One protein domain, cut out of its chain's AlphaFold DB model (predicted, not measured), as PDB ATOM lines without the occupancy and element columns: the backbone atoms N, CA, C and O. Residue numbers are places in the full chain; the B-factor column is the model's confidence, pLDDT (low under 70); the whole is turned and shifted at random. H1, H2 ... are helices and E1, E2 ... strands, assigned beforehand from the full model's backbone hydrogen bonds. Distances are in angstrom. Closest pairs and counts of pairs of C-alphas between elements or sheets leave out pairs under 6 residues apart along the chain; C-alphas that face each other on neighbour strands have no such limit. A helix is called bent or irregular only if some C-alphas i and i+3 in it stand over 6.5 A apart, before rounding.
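This is residues 128 to 205 of the 370 residues of the protein "Hydrogenase maturation protease" of Elusimicrobia bacterium (UniProt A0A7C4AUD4). Two small helical lobes follow each other along the longest axis: the kinked helix H1 with H2 folded back beside it at a steep tilt, and the short helix H3 with H4. A long loop, residues 165 to 182, swings round one side from the end of H2 to H3, where the lobes meet narrowly at Phe 155 and Phe 187; the short strand E1 leads into H1. The printed part has 78 residues, with one named strand and four named helices in the order E1, H1, H2, H3, H4, and its class is mostly helix. It is compact, with a radius of gyration of the C-alphas of 13.1 A and spans of 36 by 25 by 22 A.

E1, residues 133 to 136, pairs with no named strand. It meets H1, residues 137 to 153, only through their tight link. H1 is irregular, with C-alphas 146 and 149 9.3 A apart, and has a kink of 105 degrees near residue 147. H1 touches H2, residues 155 to 164, closest at the C-alphas of Lys 144 and Leu 157, 6.2 A apart; they run opposite ways at a steep tilt of 53 degrees. H2 only just touches H3, residues 183 to 187, with 3 pairs of C-alphas within 8 A, the closest being those of Phe 155 and Phe 187 at 5.8 A. H3 is irregular, with C-alphas 184 and 187 7.3 A apart. H3 touches H4, residues 192 to 201, closest at the C-alphas of Arg 183 and Ala 198, 5.2 A apart. Among the pairs that are apart are E1 and H4, H1 and H4, and H2 and H4. In H2 and H4 every O i to N i+4 pair is within hydrogen-bond range; in H1 8 of 13 are, and in H3 0 of 1, beside 1 of 2 O i to N i+3 pairs.

E1 begins at C-alpha 133, (9.093, -16.395, 23.917), and covers 8.6 A. H1 follows from Arg 137 to Gly 153, 18.6 A from first to last C-alpha. H2, Phe 155 to Asn 164, covers 14.0 A and begins at C-alpha 155, (9.374, -32.892, 17.773). H3, Arg 183 to Phe 187, covers 8.4 A. H4, Pro 192 to Phe 201, covers 13.9 A and ends at C-alpha 201, (-8.444, -31.097, 24.633).

The two C-alphas farthest apart, those of Lys 146 and Gly 205, are 37.6 A apart. The printed part has no cut. The link from H2 to H3 is long, with 18 residues; those from E1 to H1, H1 to H2 and H3 to H4 are tight. The mean pLDDT of the printed part is 73.3, and 27 residues are under 70: residues 168 to 185, 188, 197 and 199 to 205.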
ATOM      1  N   ALA A 128       4.424 -20.621  17.934       75.38
ATOM      2  CA  ALA A 128       3.620 -20.343  16.740       75.38
ATOM      3  C   ALA A 128       2.159 -19.965  17.055       75.38
ATOM      4  O   ALA A 128       1.551 -19.208  16.315       75.38
ATOM      5  N   HIS A 129       1.605 -20.472  18.165       73.25
ATOM      6  CA  HIS A 129       0.212 -20.228  18.544       73.25
ATOM      7  C   HIS A 129       0.018 -18.984  19.426       73.25
ATOM      8  O   HIS A 129      -0.762 -18.104  19.091       73.25
ATOM      9  N   CYS A 130       0.692 -18.913  20.579       73.25
ATOM     10  CA  CYS A 130       0.456 -17.850  21.568       73.25
ATOM     11  C   CYS A 130       1.505 -16.729  21.549       73.25
ATOM     12  O   CYS A 130       1.452 -15.840  22.391       73.25
ATOM     13  N   GLY A 131       2.519 -16.808  20.682       78.38
ATOM     14  CA  GLY A 131       3.591 -15.811  20.595       78.38
ATOM     15  C   GLY A 131       4.550 -15.775  21.791       78.38
ATOM     16  O   GLY A 131       5.486 -14.982  21.798       78.38
ATOM     17  N   THR A 132       4.369 -16.632  22.805       83.00
ATOM     18  CA  THR A 132       5.240 -16.648  23.992       83.00
ATOM     19  C   THR A 132       6.699 -16.926  23.603       83.00
ATOM     20  O   THR A 132       6.945 -17.911  22.896       83.00
ATOM     21  N   PRO A 133       7.669 -16.130  24.096       88.31
ATOM     22  CA  PRO A 133       9.093 -16.395  23.917       88.31
ATOM     23  C   PRO A 133       9.503 -17.756  24.472       88.31
ATOM     24  O   PRO A 133       9.199 -18.080  25.619       88.31
ATOM     25  N   ILE A 134      10.216 -18.548  23.674       89.31
ATOM     26  CA  ILE A 134      10.684 -19.876  24.089       89.31
ATOM     27  C   ILE A 134      12.157 -19.815  24.469       89.31
ATOM     28  O   ILE A 134      12.529 -19.984  25.626       89.31
ATOM     29  N   ALA A 135      13.006 -19.592  23.473       91.88
ATOM     30  CA  ALA A 135      14.452 -19.510  23.596       91.88
ATOM     31  C   ALA A 135      15.021 -19.000  22.271       91.88
ATOM     32  O   ALA A 135      14.327 -18.975  21.256       91.88
ATOM     33  N   THR A 136      16.295 -18.624  22.253       92.94
ATOM     34  CA  THR A 136      16.961 -18.291  20.992       92.94
ATOM     35  C   THR A 136      17.114 -19.524  20.105       92.94
ATOM     36  O   THR A 136      17.292 -20.643  20.607       92.94
ATOM     37  N   ARG A 137      17.091 -19.330  18.779       91.00
ATOM     38  CA  ARG A 137      17.257 -20.425  17.805       91.00
ATOM     39  C   ARG A 137      18.533 -21.209  18.097       91.00
ATOM     40  O   ARG A 137      18.520 -22.435  18.179       91.00
ATOM     41  N   GLN A 138      19.623 -20.499  18.373       92.12
ATOM     42  CA  GLN A 138      20.898 -21.132  18.677       92.12
ATOM     43  C   GLN A 138      20.908 -21.913  19.997       92.12
ATOM     44  O   GLN A 138      21.552 -22.957  20.068       92.12
ATOM     45  N   HIS A 139      20.201 -21.461  21.037       94.06
ATOM     46  CA  HIS A 139      20.091 -22.229  22.279       94.06
ATOM     47  C   HIS A 139      19.390 -23.570  22.036       94.06
ATOM     48  O   HIS A 139      19.868 -24.608  22.494       94.06
ATOM     49  N   LEU A 140      18.305 -23.574  21.264       91.69
ATOM     50  CA  LEU A 140      17.581 -24.798  20.922       91.69
ATOM     51  C   LEU A 140      18.430 -25.753  20.062       91.69
ATOM     52  O   LEU A 140      18.471 -26.953  20.342       91.69
ATOM     53  N   LEU A 141      19.164 -25.236  19.073       90.69
ATOM     54  CA  LEU A 141      20.092 -26.037  18.263       90.69
ATOM     55  C   LEU A 141      21.235 -26.619  19.108       90.69
ATOM     56  O   LEU A 141      21.557 -27.801  18.989       90.69
ATOM     57  N   TRP A 142      21.796 -25.828  20.024       93.00
ATOM     58  CA  TRP A 142      22.811 -26.300  20.965       93.00
ATOM     59  C   TRP A 142      22.271 -27.413  21.876       93.00
ATOM     60  O   TRP A 142      22.943 -28.425  22.086       93.00
ATOM     61  N   LEU A 143      21.036 -27.278  22.376       92.19
ATOM     62  CA  LEU A 143      20.371 -28.325  23.156       92.19
ATOM     63  C   LEU A 143      20.198 -29.608  22.340       92.19
ATOM     64  O   LEU A 143      20.496 -30.691  22.844       92.19
ATOM     65  N   LYS A 144      19.765 -29.504  21.078       90.56
ATOM     66  CA  LYS A 144      19.640 -30.655  20.176       90.56
ATOM     67  C   LYS A 144      20.979 -31.364  19.984       90.56
ATOM     68  O   LYS A 144      21.027 -32.586  20.098       90.56
ATOM     69  N   GLN A 145      22.053 -30.614  19.745       90.75
ATOM     70  CA  GLN A 145      23.396 -31.174  19.588       90.75
ATOM     71  C   GLN A 145      23.869 -31.874  20.869       90.75
ATOM     72  O   GLN A 145      24.411 -32.974  20.806       90.75
ATOM     73  N   LYS A 146      23.619 -31.271  22.037       91.75
ATOM     74  CA  LYS A 146      24.018 -31.827  23.335       91.75
ATOM     75  C   LYS A 146      23.226 -33.078  23.728       91.75
ATOM     76  O   LYS A 146      23.794 -33.986  24.326       91.75
ATOM     77  N   LEU A 147      21.928 -33.122  23.423       91.69
ATOM     78  CA  LEU A 147      21.049 -34.262  23.725       91.69
ATOM     79  C   LEU A 147      21.178 -35.398  22.697       91.69
ATOM     80  O   LEU A 147      20.922 -36.556  23.028       91.69
ATOM     81  N   GLY A 148      21.539 -35.080  21.451       89.75
ATOM     82  CA  GLY A 148      21.743 -36.057  20.385       89.75
ATOM     83  C   GLY A 148      20.511 -36.958  20.165       89.75
ATOM     84  O   GLY A 148      19.401 -36.439  19.980       89.75
ATOM     85  N   PRO A 149      20.665 -38.299  20.200       88.62
ATOM     86  CA  PRO A 149      19.555 -39.243  20.029       88.62
ATOM     87  C   PRO A 149      18.433 -39.106  21.066       88.62
ATOM     88  O   PRO A 149      17.277 -39.392  20.751       88.62
ATOM     89  N   LEU A 150      18.728 -38.618  22.279       88.69
ATOM     90  CA  LEU A 150      17.721 -38.446  23.337       88.69
ATOM     91  C   LEU A 150      16.685 -37.368  22.988       88.69
ATOM     92  O   LEU A 150      15.565 -37.394  23.490       88.69
ATOM     93  N   ALA A 151      17.021 -36.440  22.087       85.75
ATOM     94  CA  ALA A 151      16.090 -35.425  21.602       85.75
ATOM     95  C   ALA A 151      15.134 -35.934  20.504       85.75
ATOM     96  O   ALA A 151      14.323 -35.153  20.016       85.75
ATOM     97  N   SER A 152      15.217 -37.203  20.089       79.75
ATOM     98  CA  SER A 152      14.372 -37.780  19.026       79.75
ATOM     99  C   SER A 152      12.871 -37.658  19.309       79.75
ATOM    100  O   SER A 152      12.119 -37.314  18.403       79.75
ATOM    101  N   GLY A 153      12.443 -37.831  20.563       80.56
ATOM    102  CA  GLY A 153      11.046 -37.643  20.972       80.56
ATOM    103  C   GLY A 153      10.599 -36.178  21.070       80.56
ATOM    104  O   GLY A 153       9.415 -35.907  21.260       80.56
ATOM    105  N   ASN A 154      11.518 -35.213  20.948       82.50
ATOM    106  CA  ASN A 154      11.187 -33.795  21.010       82.50
ATOM    107  C   ASN A 154      10.984 -33.225  19.602       82.50
ATOM    108  O   ASN A 154      11.899 -32.672  18.989       82.50
ATOM    109  N   PHE A 155       9.749 -33.329  19.116       78.19
ATOM    110  CA  PHE A 155       9.374 -32.892  17.773       78.19
ATOM    111  C   PHE A 155       9.713 -31.435  17.465       78.19
ATOM    112  O   PHE A 155      10.076 -31.136  16.337       78.19
ATOM    113  N   SER A 156       9.677 -30.545  18.454       76.00
ATOM    114  CA  SER A 156      10.028 -29.140  18.237       76.00
ATOM    115  C   SER A 156      11.507 -28.915  17.982       76.00
ATOM    116  O   SER A 156      11.859 -28.104  17.133       76.00
ATOM    117  N   LEU A 157      12.381 -29.644  18.680       83.88
ATOM    118  CA  LEU A 157      13.810 -29.592  18.376       83.88
ATOM    119  C   LEU A 157      14.091 -30.192  16.996       83.88
ATOM    120  O   LEU A 157      14.954 -29.694  16.278       83.88
ATOM    121  N   ASN A 158      13.358 -31.239  16.610       82.94
ATOM    122  CA  ASN A 158      13.492 -31.844  15.284       82.94
ATOM    123  C   ASN A 158      12.999 -30.904  14.175       82.94
ATOM    124  O   ASN A 158      13.698 -30.760  13.179       82.94
ATOM    125  N   LEU A 159      11.859 -30.234  14.370       80.00
ATOM    126  CA  LEU A 159      11.312 -29.259  13.427       80.00
ATOM    127  C   LEU A 159      12.287 -28.097  13.216       80.00
ATOM    128  O   LEU A 159      12.668 -27.821  12.087       80.00
ATOM    129  N   LEU A 160      12.805 -27.518  14.303       81.44
ATOM    130  CA  LEU A 160      13.803 -26.450  14.223       81.44
ATOM    131  C   LEU A 160      15.092 -26.896  13.510       81.44
ATOM    132  O   LEU A 160      15.729 -26.117  12.808       81.44
ATOM    133  N   THR A 161      15.495 -28.157  13.693       83.75
ATOM    134  CA  THR A 161      16.660 -28.720  12.993       83.75
ATOM    135  C   THR A 161      16.376 -28.874  11.502       83.75
ATOM    136  O   THR A 161      17.240 -28.555  10.693       83.75
ATOM    137  N   ALA A 162      15.180 -29.341  11.136       82.62
ATOM    138  CA  ALA A 162      14.759 -29.460   9.745       82.62
ATOM    139  C   ALA A 162      14.715 -28.087   9.057       82.62
ATOM    140  O   ALA A 162      15.279 -27.947   7.977       82.62
ATOM    141  N   GLU A 163      14.156 -27.065   9.714       82.56
ATOM    142  CA  GLU A 163      14.211 -25.669   9.254       82.56
ATOM    143  C   GLU A 163      15.656 -25.203   9.039       82.56
ATOM    144  O   GLU A 163      15.995 -24.679   7.985       82.56
ATOM    145  N   ASN A 164      16.540 -25.448  10.013       83.44
ATOM    146  CA  ASN A 164      17.948 -25.053   9.924       83.44
ATOM    147  C   ASN A 164      18.718 -25.783   8.804       83.44
ATOM    148  O   ASN A 164      19.776 -25.322   8.386       83.44
ATOM    149  N   LEU A 165      18.208 -26.924   8.332       84.94
ATOM    150  CA  LEU A 165      18.730 -27.668   7.181       84.94
ATOM    151  C   LEU A 165      18.042 -27.283   5.859       84.94
ATOM    152  O   LEU A 165      18.359 -27.871   4.827       84.94
ATOM    153  N   GLY A 166      17.101 -26.335   5.876       79.94
ATOM    154  CA  GLY A 166      16.321 -25.930   4.703       79.94
ATOM    155  C   GLY A 166      15.270 -26.956   4.263       79.94
ATOM    156  O   GLY A 166      14.806 -26.911   3.131       79.94
ATOM    157  N   LEU A 167      14.907 -27.899   5.138       76.56
ATOM    158  CA  LEU A 167      13.954 -28.984   4.867       76.56
ATOM    159  C   LEU A 167      12.529 -28.675   5.367       76.56
ATOM    160  O   LEU A 167      11.681 -29.567   5.386       76.56
ATOM    161  N   GLY A 168      12.260 -27.440   5.795       66.69
ATOM    162  CA  GLY A 168      10.959 -26.995   6.293       66.69
ATOM    163  C   GLY A 168      10.777 -25.486   6.143       66.69
ATOM    164  O   GLY A 168      11.756 -24.753   6.002       66.69
ATOM    165  N   GLU A 169       9.525 -25.034   6.155       62.34
ATOM    166  CA  GLU A 169       9.187 -23.609   6.132       62.34
ATOM    167  C   GLU A 169       9.610 -22.944   7.448       62.34
ATOM    168  O   GLU A 169       9.453 -23.529   8.522       62.34
ATOM    169  N   HIS A 170      10.159 -21.727   7.370       61.25
ATOM    170  CA  HIS A 170      10.469 -20.947   8.563       61.25
ATOM    171  C   HIS A 170       9.186 -20.734   9.362       61.25
ATOM    172  O   HIS A 170       8.167 -20.340   8.802       61.25
ATOM    173  N   ASN A 171       9.251 -20.998  10.668       56.19
ATOM    174  CA  ASN A 171       8.154 -20.783  11.604       56.19
ATOM    175  C   ASN A 171       7.870 -19.275  11.737       56.19
ATOM    176  O   ASN A 171       8.275 -18.628  12.703       56.19
ATOM    177  N   GLU A 172       7.243 -18.695  10.716       54.25
ATOM    178  CA  GLU A 172       6.699 -17.353  10.764       54.25
ATOM    179  C   GLU A 172       5.587 -17.375  11.801       54.25
ATOM    180  O   GLU A 172       4.624 -18.139  11.707       54.25
ATOM    181  N   TYR A 173       5.741 -16.551  12.835       49.56
ATOM    182  CA  TYR A 173       4.637 -16.252  13.725       49.56
ATOM    183  C   TYR A 173       3.496 -15.708  12.863       49.56
ATOM    184  O   TYR A 173       3.580 -14.591  12.358       49.56
ATOM    185  N   GLN A 174       2.457 -16.516  12.663       47.53
ATOM    186  CA  GLN A 174       1.226 -16.086  12.021       47.53
ATOM    187  C   GLN A 174       0.244 -15.698  13.127       47.53
ATOM    188  O   GLN A 174      -0.387 -16.575  13.722       47.53
ATOM    189  N   PRO A 175       0.088 -14.398  13.440       44.09
ATOM    190  CA  PRO A 175      -0.989 -13.938  14.299       44.09
ATOM    191  C   PRO A 175      -2.284 -13.993  13.492       44.09
ATOM    192  O   PRO A 175      -2.784 -12.968  13.038       44.09
ATOM    193  N   ALA A 176      -2.812 -15.186  13.230       38.69
ATOM    194  CA  ALA A 176      -4.043 -15.291  12.472       38.69
ATOM    195  C   ALA A 176      -4.880 -16.516  12.849       38.69
ATOM    196  O   ALA A 176      -4.624 -17.635  12.426       38.69
ATOM    197  N   ILE A 177      -5.966 -16.218  13.570       39.00
ATOM    198  CA  ILE A 177      -7.294 -16.790  13.324       39.00
ATOM    199  C   ILE A 177      -7.379 -18.303  13.560       39.00
ATOM    200  O   ILE A 177      -7.623 -19.079  12.645       39.00
ATOM    201  N   THR A 178      -7.224 -18.739  14.809       43.72
ATOM    202  CA  THR A 178      -8.051 -19.816  15.388       43.72
ATOM    203  C   THR A 178      -7.743 -19.937  16.878       43.72
ATOM    204  O   THR A 178      -6.645 -20.308  17.280       43.72
ATOM    205  N   GLU A 179      -8.736 -19.654  17.722       50.91
ATOM    206  CA  GLU A 179      -8.679 -19.850  19.184       50.91
ATOM    207  C   GLU A 179      -8.497 -21.336  19.586       50.91
ATOM    208  O   GLU A 179      -8.294 -21.669  20.757       50.91
ATOM    209  N   LEU A 180      -8.531 -22.252  18.612       53.12
ATOM    210  CA  LEU A 180      -8.499 -23.695  18.808       53.12
ATOM    211  C   LEU A 180      -7.111 -24.285  18.576       53.12
ATOM    212  O   LEU A 180      -6.584 -24.315  17.468       53.12
ATOM    213  N   ILE A 181      -6.562 -24.867  19.637       59.03
ATOM    214  CA  ILE A 181      -5.348 -25.671  19.578       59.03
ATOM    215  C   ILE A 181      -5.720 -27.110  19.194       59.03
ATOM    216  O   ILE A 181      -6.141 -27.908  20.039       59.03
ATOM    217  N   VAL A 182      -5.535 -27.475  17.924       59.44
ATOM    218  CA  VAL A 182      -5.764 -28.850  17.452       59.44
ATOM    219  C   VAL A 182      -4.497 -29.705  17.536       59.44
ATOM    220  O   VAL A 182      -3.369 -29.213  17.456       59.44
ATOM    221  N   ARG A 183      -4.662 -31.029  17.668       65.12
ATOM    222  CA  ARG A 183      -3.541 -31.979  17.812       65.12
ATOM    223  C   ARG A 183      -2.620 -31.959  16.597       65.12
ATOM    224  O   ARG A 183      -1.434 -32.234  16.735       65.12
ATOM    225  N   GLN A 184      -3.152 -31.609  15.431       67.44
ATOM    226  CA  GLN A 184      -2.381 -31.458  14.200       67.44
ATOM    227  C   GLN A 184      -1.305 -30.364  14.325       67.44
ATOM    228  O   GLN A 184      -0.219 -30.526  13.776       67.44
ATOM    229  N   ASN A 185      -1.536 -29.318  15.130       66.69
ATOM    230  CA  ASN A 185      -0.561 -28.245  15.350       66.69
ATOM    231  C   ASN A 185       0.467 -28.558  16.450       66.69
ATOM    232  O   ASN A 185       1.366 -27.754  16.686       66.69
ATOM    233  N   ILE A 186       0.391 -29.713  17.127       72.31
ATOM    234  CA  ILE A 186       1.257 -30.026  18.281       72.31
ATOM    235  C   ILE A 186       2.757 -29.969  17.949       72.31
ATOM    236  O   ILE A 186       3.575 -29.717  18.831       72.31
ATOM    237  N   PHE A 187       3.112 -30.180  16.680       73.00
ATOM    238  CA  PHE A 187       4.489 -30.131  16.197       73.00
ATOM    239  C   PHE A 187       5.031 -28.698  16.060       73.00
ATOM    240  O   PHE A 187       6.217 -28.480  16.305       73.00
ATOM    241  N   GLN A 188       4.166 -27.727  15.752       69.62
ATOM    242  CA  GLN A 188       4.501 -26.299  15.627       69.62
ATOM    243  C   GLN A 188       4.429 -25.564  16.977       69.62
ATOM    244  O   GLN A 188       5.035 -24.509  17.170       69.62
ATOM    245  N   ILE A 189       3.712 -26.133  17.950       76.12
ATOM    246  CA  ILE A 189       3.543 -25.546  19.277       76.12
ATOM    247  C   ILE A 189       4.739 -25.885  20.166       76.12
ATOM    248  O   ILE A 189       4.999 -27.040  20.515       76.12
ATOM    249  N   LEU A 190       5.435 -24.836  20.595       76.31
ATOM    250  CA  LEU A 190       6.652 -24.954  21.389       76.31
ATOM    251  C   LEU A 190       6.401 -24.832  22.897       76.31
ATOM    252  O   LEU A 190       7.076 -25.502  23.681       76.31
ATOM    253  N   CYS A 191       5.451 -23.992  23.324       81.94
ATOM    254  CA  CYS A 191       5.284 -23.705  24.748       81.94
ATOM    255  C   CYS A 191       4.536 -24.837  25.488       81.94
ATOM    256  O   CYS A 191       3.601 -25.435  24.936       81.94
ATOM    257  N   PRO A 192       4.890 -25.123  26.757       79.25
ATOM    258  CA  PRO A 192       4.219 -26.149  27.556       79.25
ATOM    259  C   PRO A 192       2.711 -25.919  27.710       79.25
ATOM    260  O   PRO A 192       1.949 -26.876  27.592       79.25
ATOM    261  N   LYS A 193       2.270 -24.665  27.903       75.50
ATOM    262  CA  LYS A 193       0.853 -24.297  28.087       75.50
ATOM    263  C   LYS A 193       0.003 -24.717  26.884       75.50
ATOM    264  O   LYS A 193      -0.972 -25.452  27.029       75.50
ATOM    265  N   CYS A 194       0.409 -24.327  25.678       75.69
ATOM    266  CA  CYS A 194      -0.319 -24.679  24.462       75.69
ATOM    267  C   CYS A 194      -0.189 -26.168  24.116       75.69
ATOM    268  O   CYS A 194      -1.160 -26.766  23.666       75.69
ATOM    269  N   ARG A 195       0.963 -26.807  24.368       76.38
ATOM    270  CA  ARG A 195       1.113 -28.263  24.176       76.38
ATOM    271  C   ARG A 195       0.200 -29.062  25.095       76.38
ATOM    272  O   ARG A 195      -0.405 -30.038  24.662       76.38
ATOM    273  N   HIS A 196       0.091 -28.641  26.350       74.06
ATOM    274  CA  HIS A 196      -0.815 -29.241  27.316       74.06
ATOM    275  C   HIS A 196      -2.267 -29.114  26.847       74.06
ATOM    276  O   HIS A 196      -2.983 -30.115  26.813       74.06
ATOM    277  N   ARG A 197      -2.658 -27.928  26.358       68.25
ATOM    278  CA  ARG A 197      -3.969 -27.722  25.729       68.25
ATOM    279  C   ARG A 197      -4.174 -28.660  24.527       68.25
ATOM    280  O   ARG A 197      -5.178 -29.365  24.468       68.25
ATOM    281  N   ALA A 198      -3.204 -28.763  23.617       70.50
ATOM    282  CA  ALA A 198      -3.283 -29.665  22.463       70.50
ATOM    283  C   ALA A 198      -3.489 -31.133  22.870       70.50
ATOM    284  O   ALA A 198      -4.267 -31.850  22.234       70.50
ATOM    285  N   ALA A 199      -2.786 -31.576  23.916       66.81
ATOM    286  CA  ALA A 199      -2.800 -32.953  24.394       66.81
ATOM    287  C   ALA A 199      -4.098 -33.315  25.133       66.81
ATOM    288  O   ALA A 199      -4.679 -34.360  24.846       66.81
ATOM    289  N   ILE A 200      -4.567 -32.455  26.044       59.50
ATOM    290  CA  ILE A 200      -5.780 -32.701  26.838       59.50
ATOM    291  C   ILE A 200      -7.040 -32.559  25.985       59.50
ATOM    292  O   ILE A 200      -7.901 -33.441  25.986       59.50
ATOM    293  N   PHE A 201      -7.157 -31.471  25.223       54.16
ATOM    294  CA  PHE A 201      -8.444 -31.097  24.633       54.16
ATOM    295  C   PHE A 201      -8.769 -31.827  23.320       54.16
ATOM    296  O   PHE A 201      -9.923 -31.815  22.897       54.16
ATOM    297  N   ASN A 202      -7.810 -32.551  22.722       46.69
ATOM    298  CA  ASN A 202      -8.071 -33.429  21.569       46.69
ATOM    299  C   ASN A 202      -8.335 -34.900  21.930       46.69
ATOM    300  O   ASN A 202      -8.805 -35.639  21.070       46.69
ATOM    301  N   GLN A 203      -8.053 -35.357  23.157       39.88
ATOM    302  CA  GLN A 203      -8.362 -36.743  23.552       39.88
ATOM    303  C   GLN A 203      -9.827 -36.932  23.966       39.88
ATOM    304  O   GLN A 203     -10.365 -38.026  23.835       39.88
ATOM    305  N   THR A 204     -10.492 -35.873  24.426       44.84
ATOM    306  CA  THR A 204     -11.880 -35.931  24.914       44.84
ATOM    307  C   THR A 204     -12.923 -35.558  23.857       44.84
ATOM    308  O   THR A 204     -14.118 -35.682  24.120       44.84
ATOM    309  N   GLY A 205     -12.508 -35.076  22.675       45.84
ATOM    310  CA  GLY A 205     -13.419 -34.552  21.647       45.84
ATOM    311  C   GLY A 205     -14.287 -33.387  22.142       45.84
ATOM    312  O   GLY A 205     -15.364 -33.146  21.594       45.84
TER     313      GLY A 205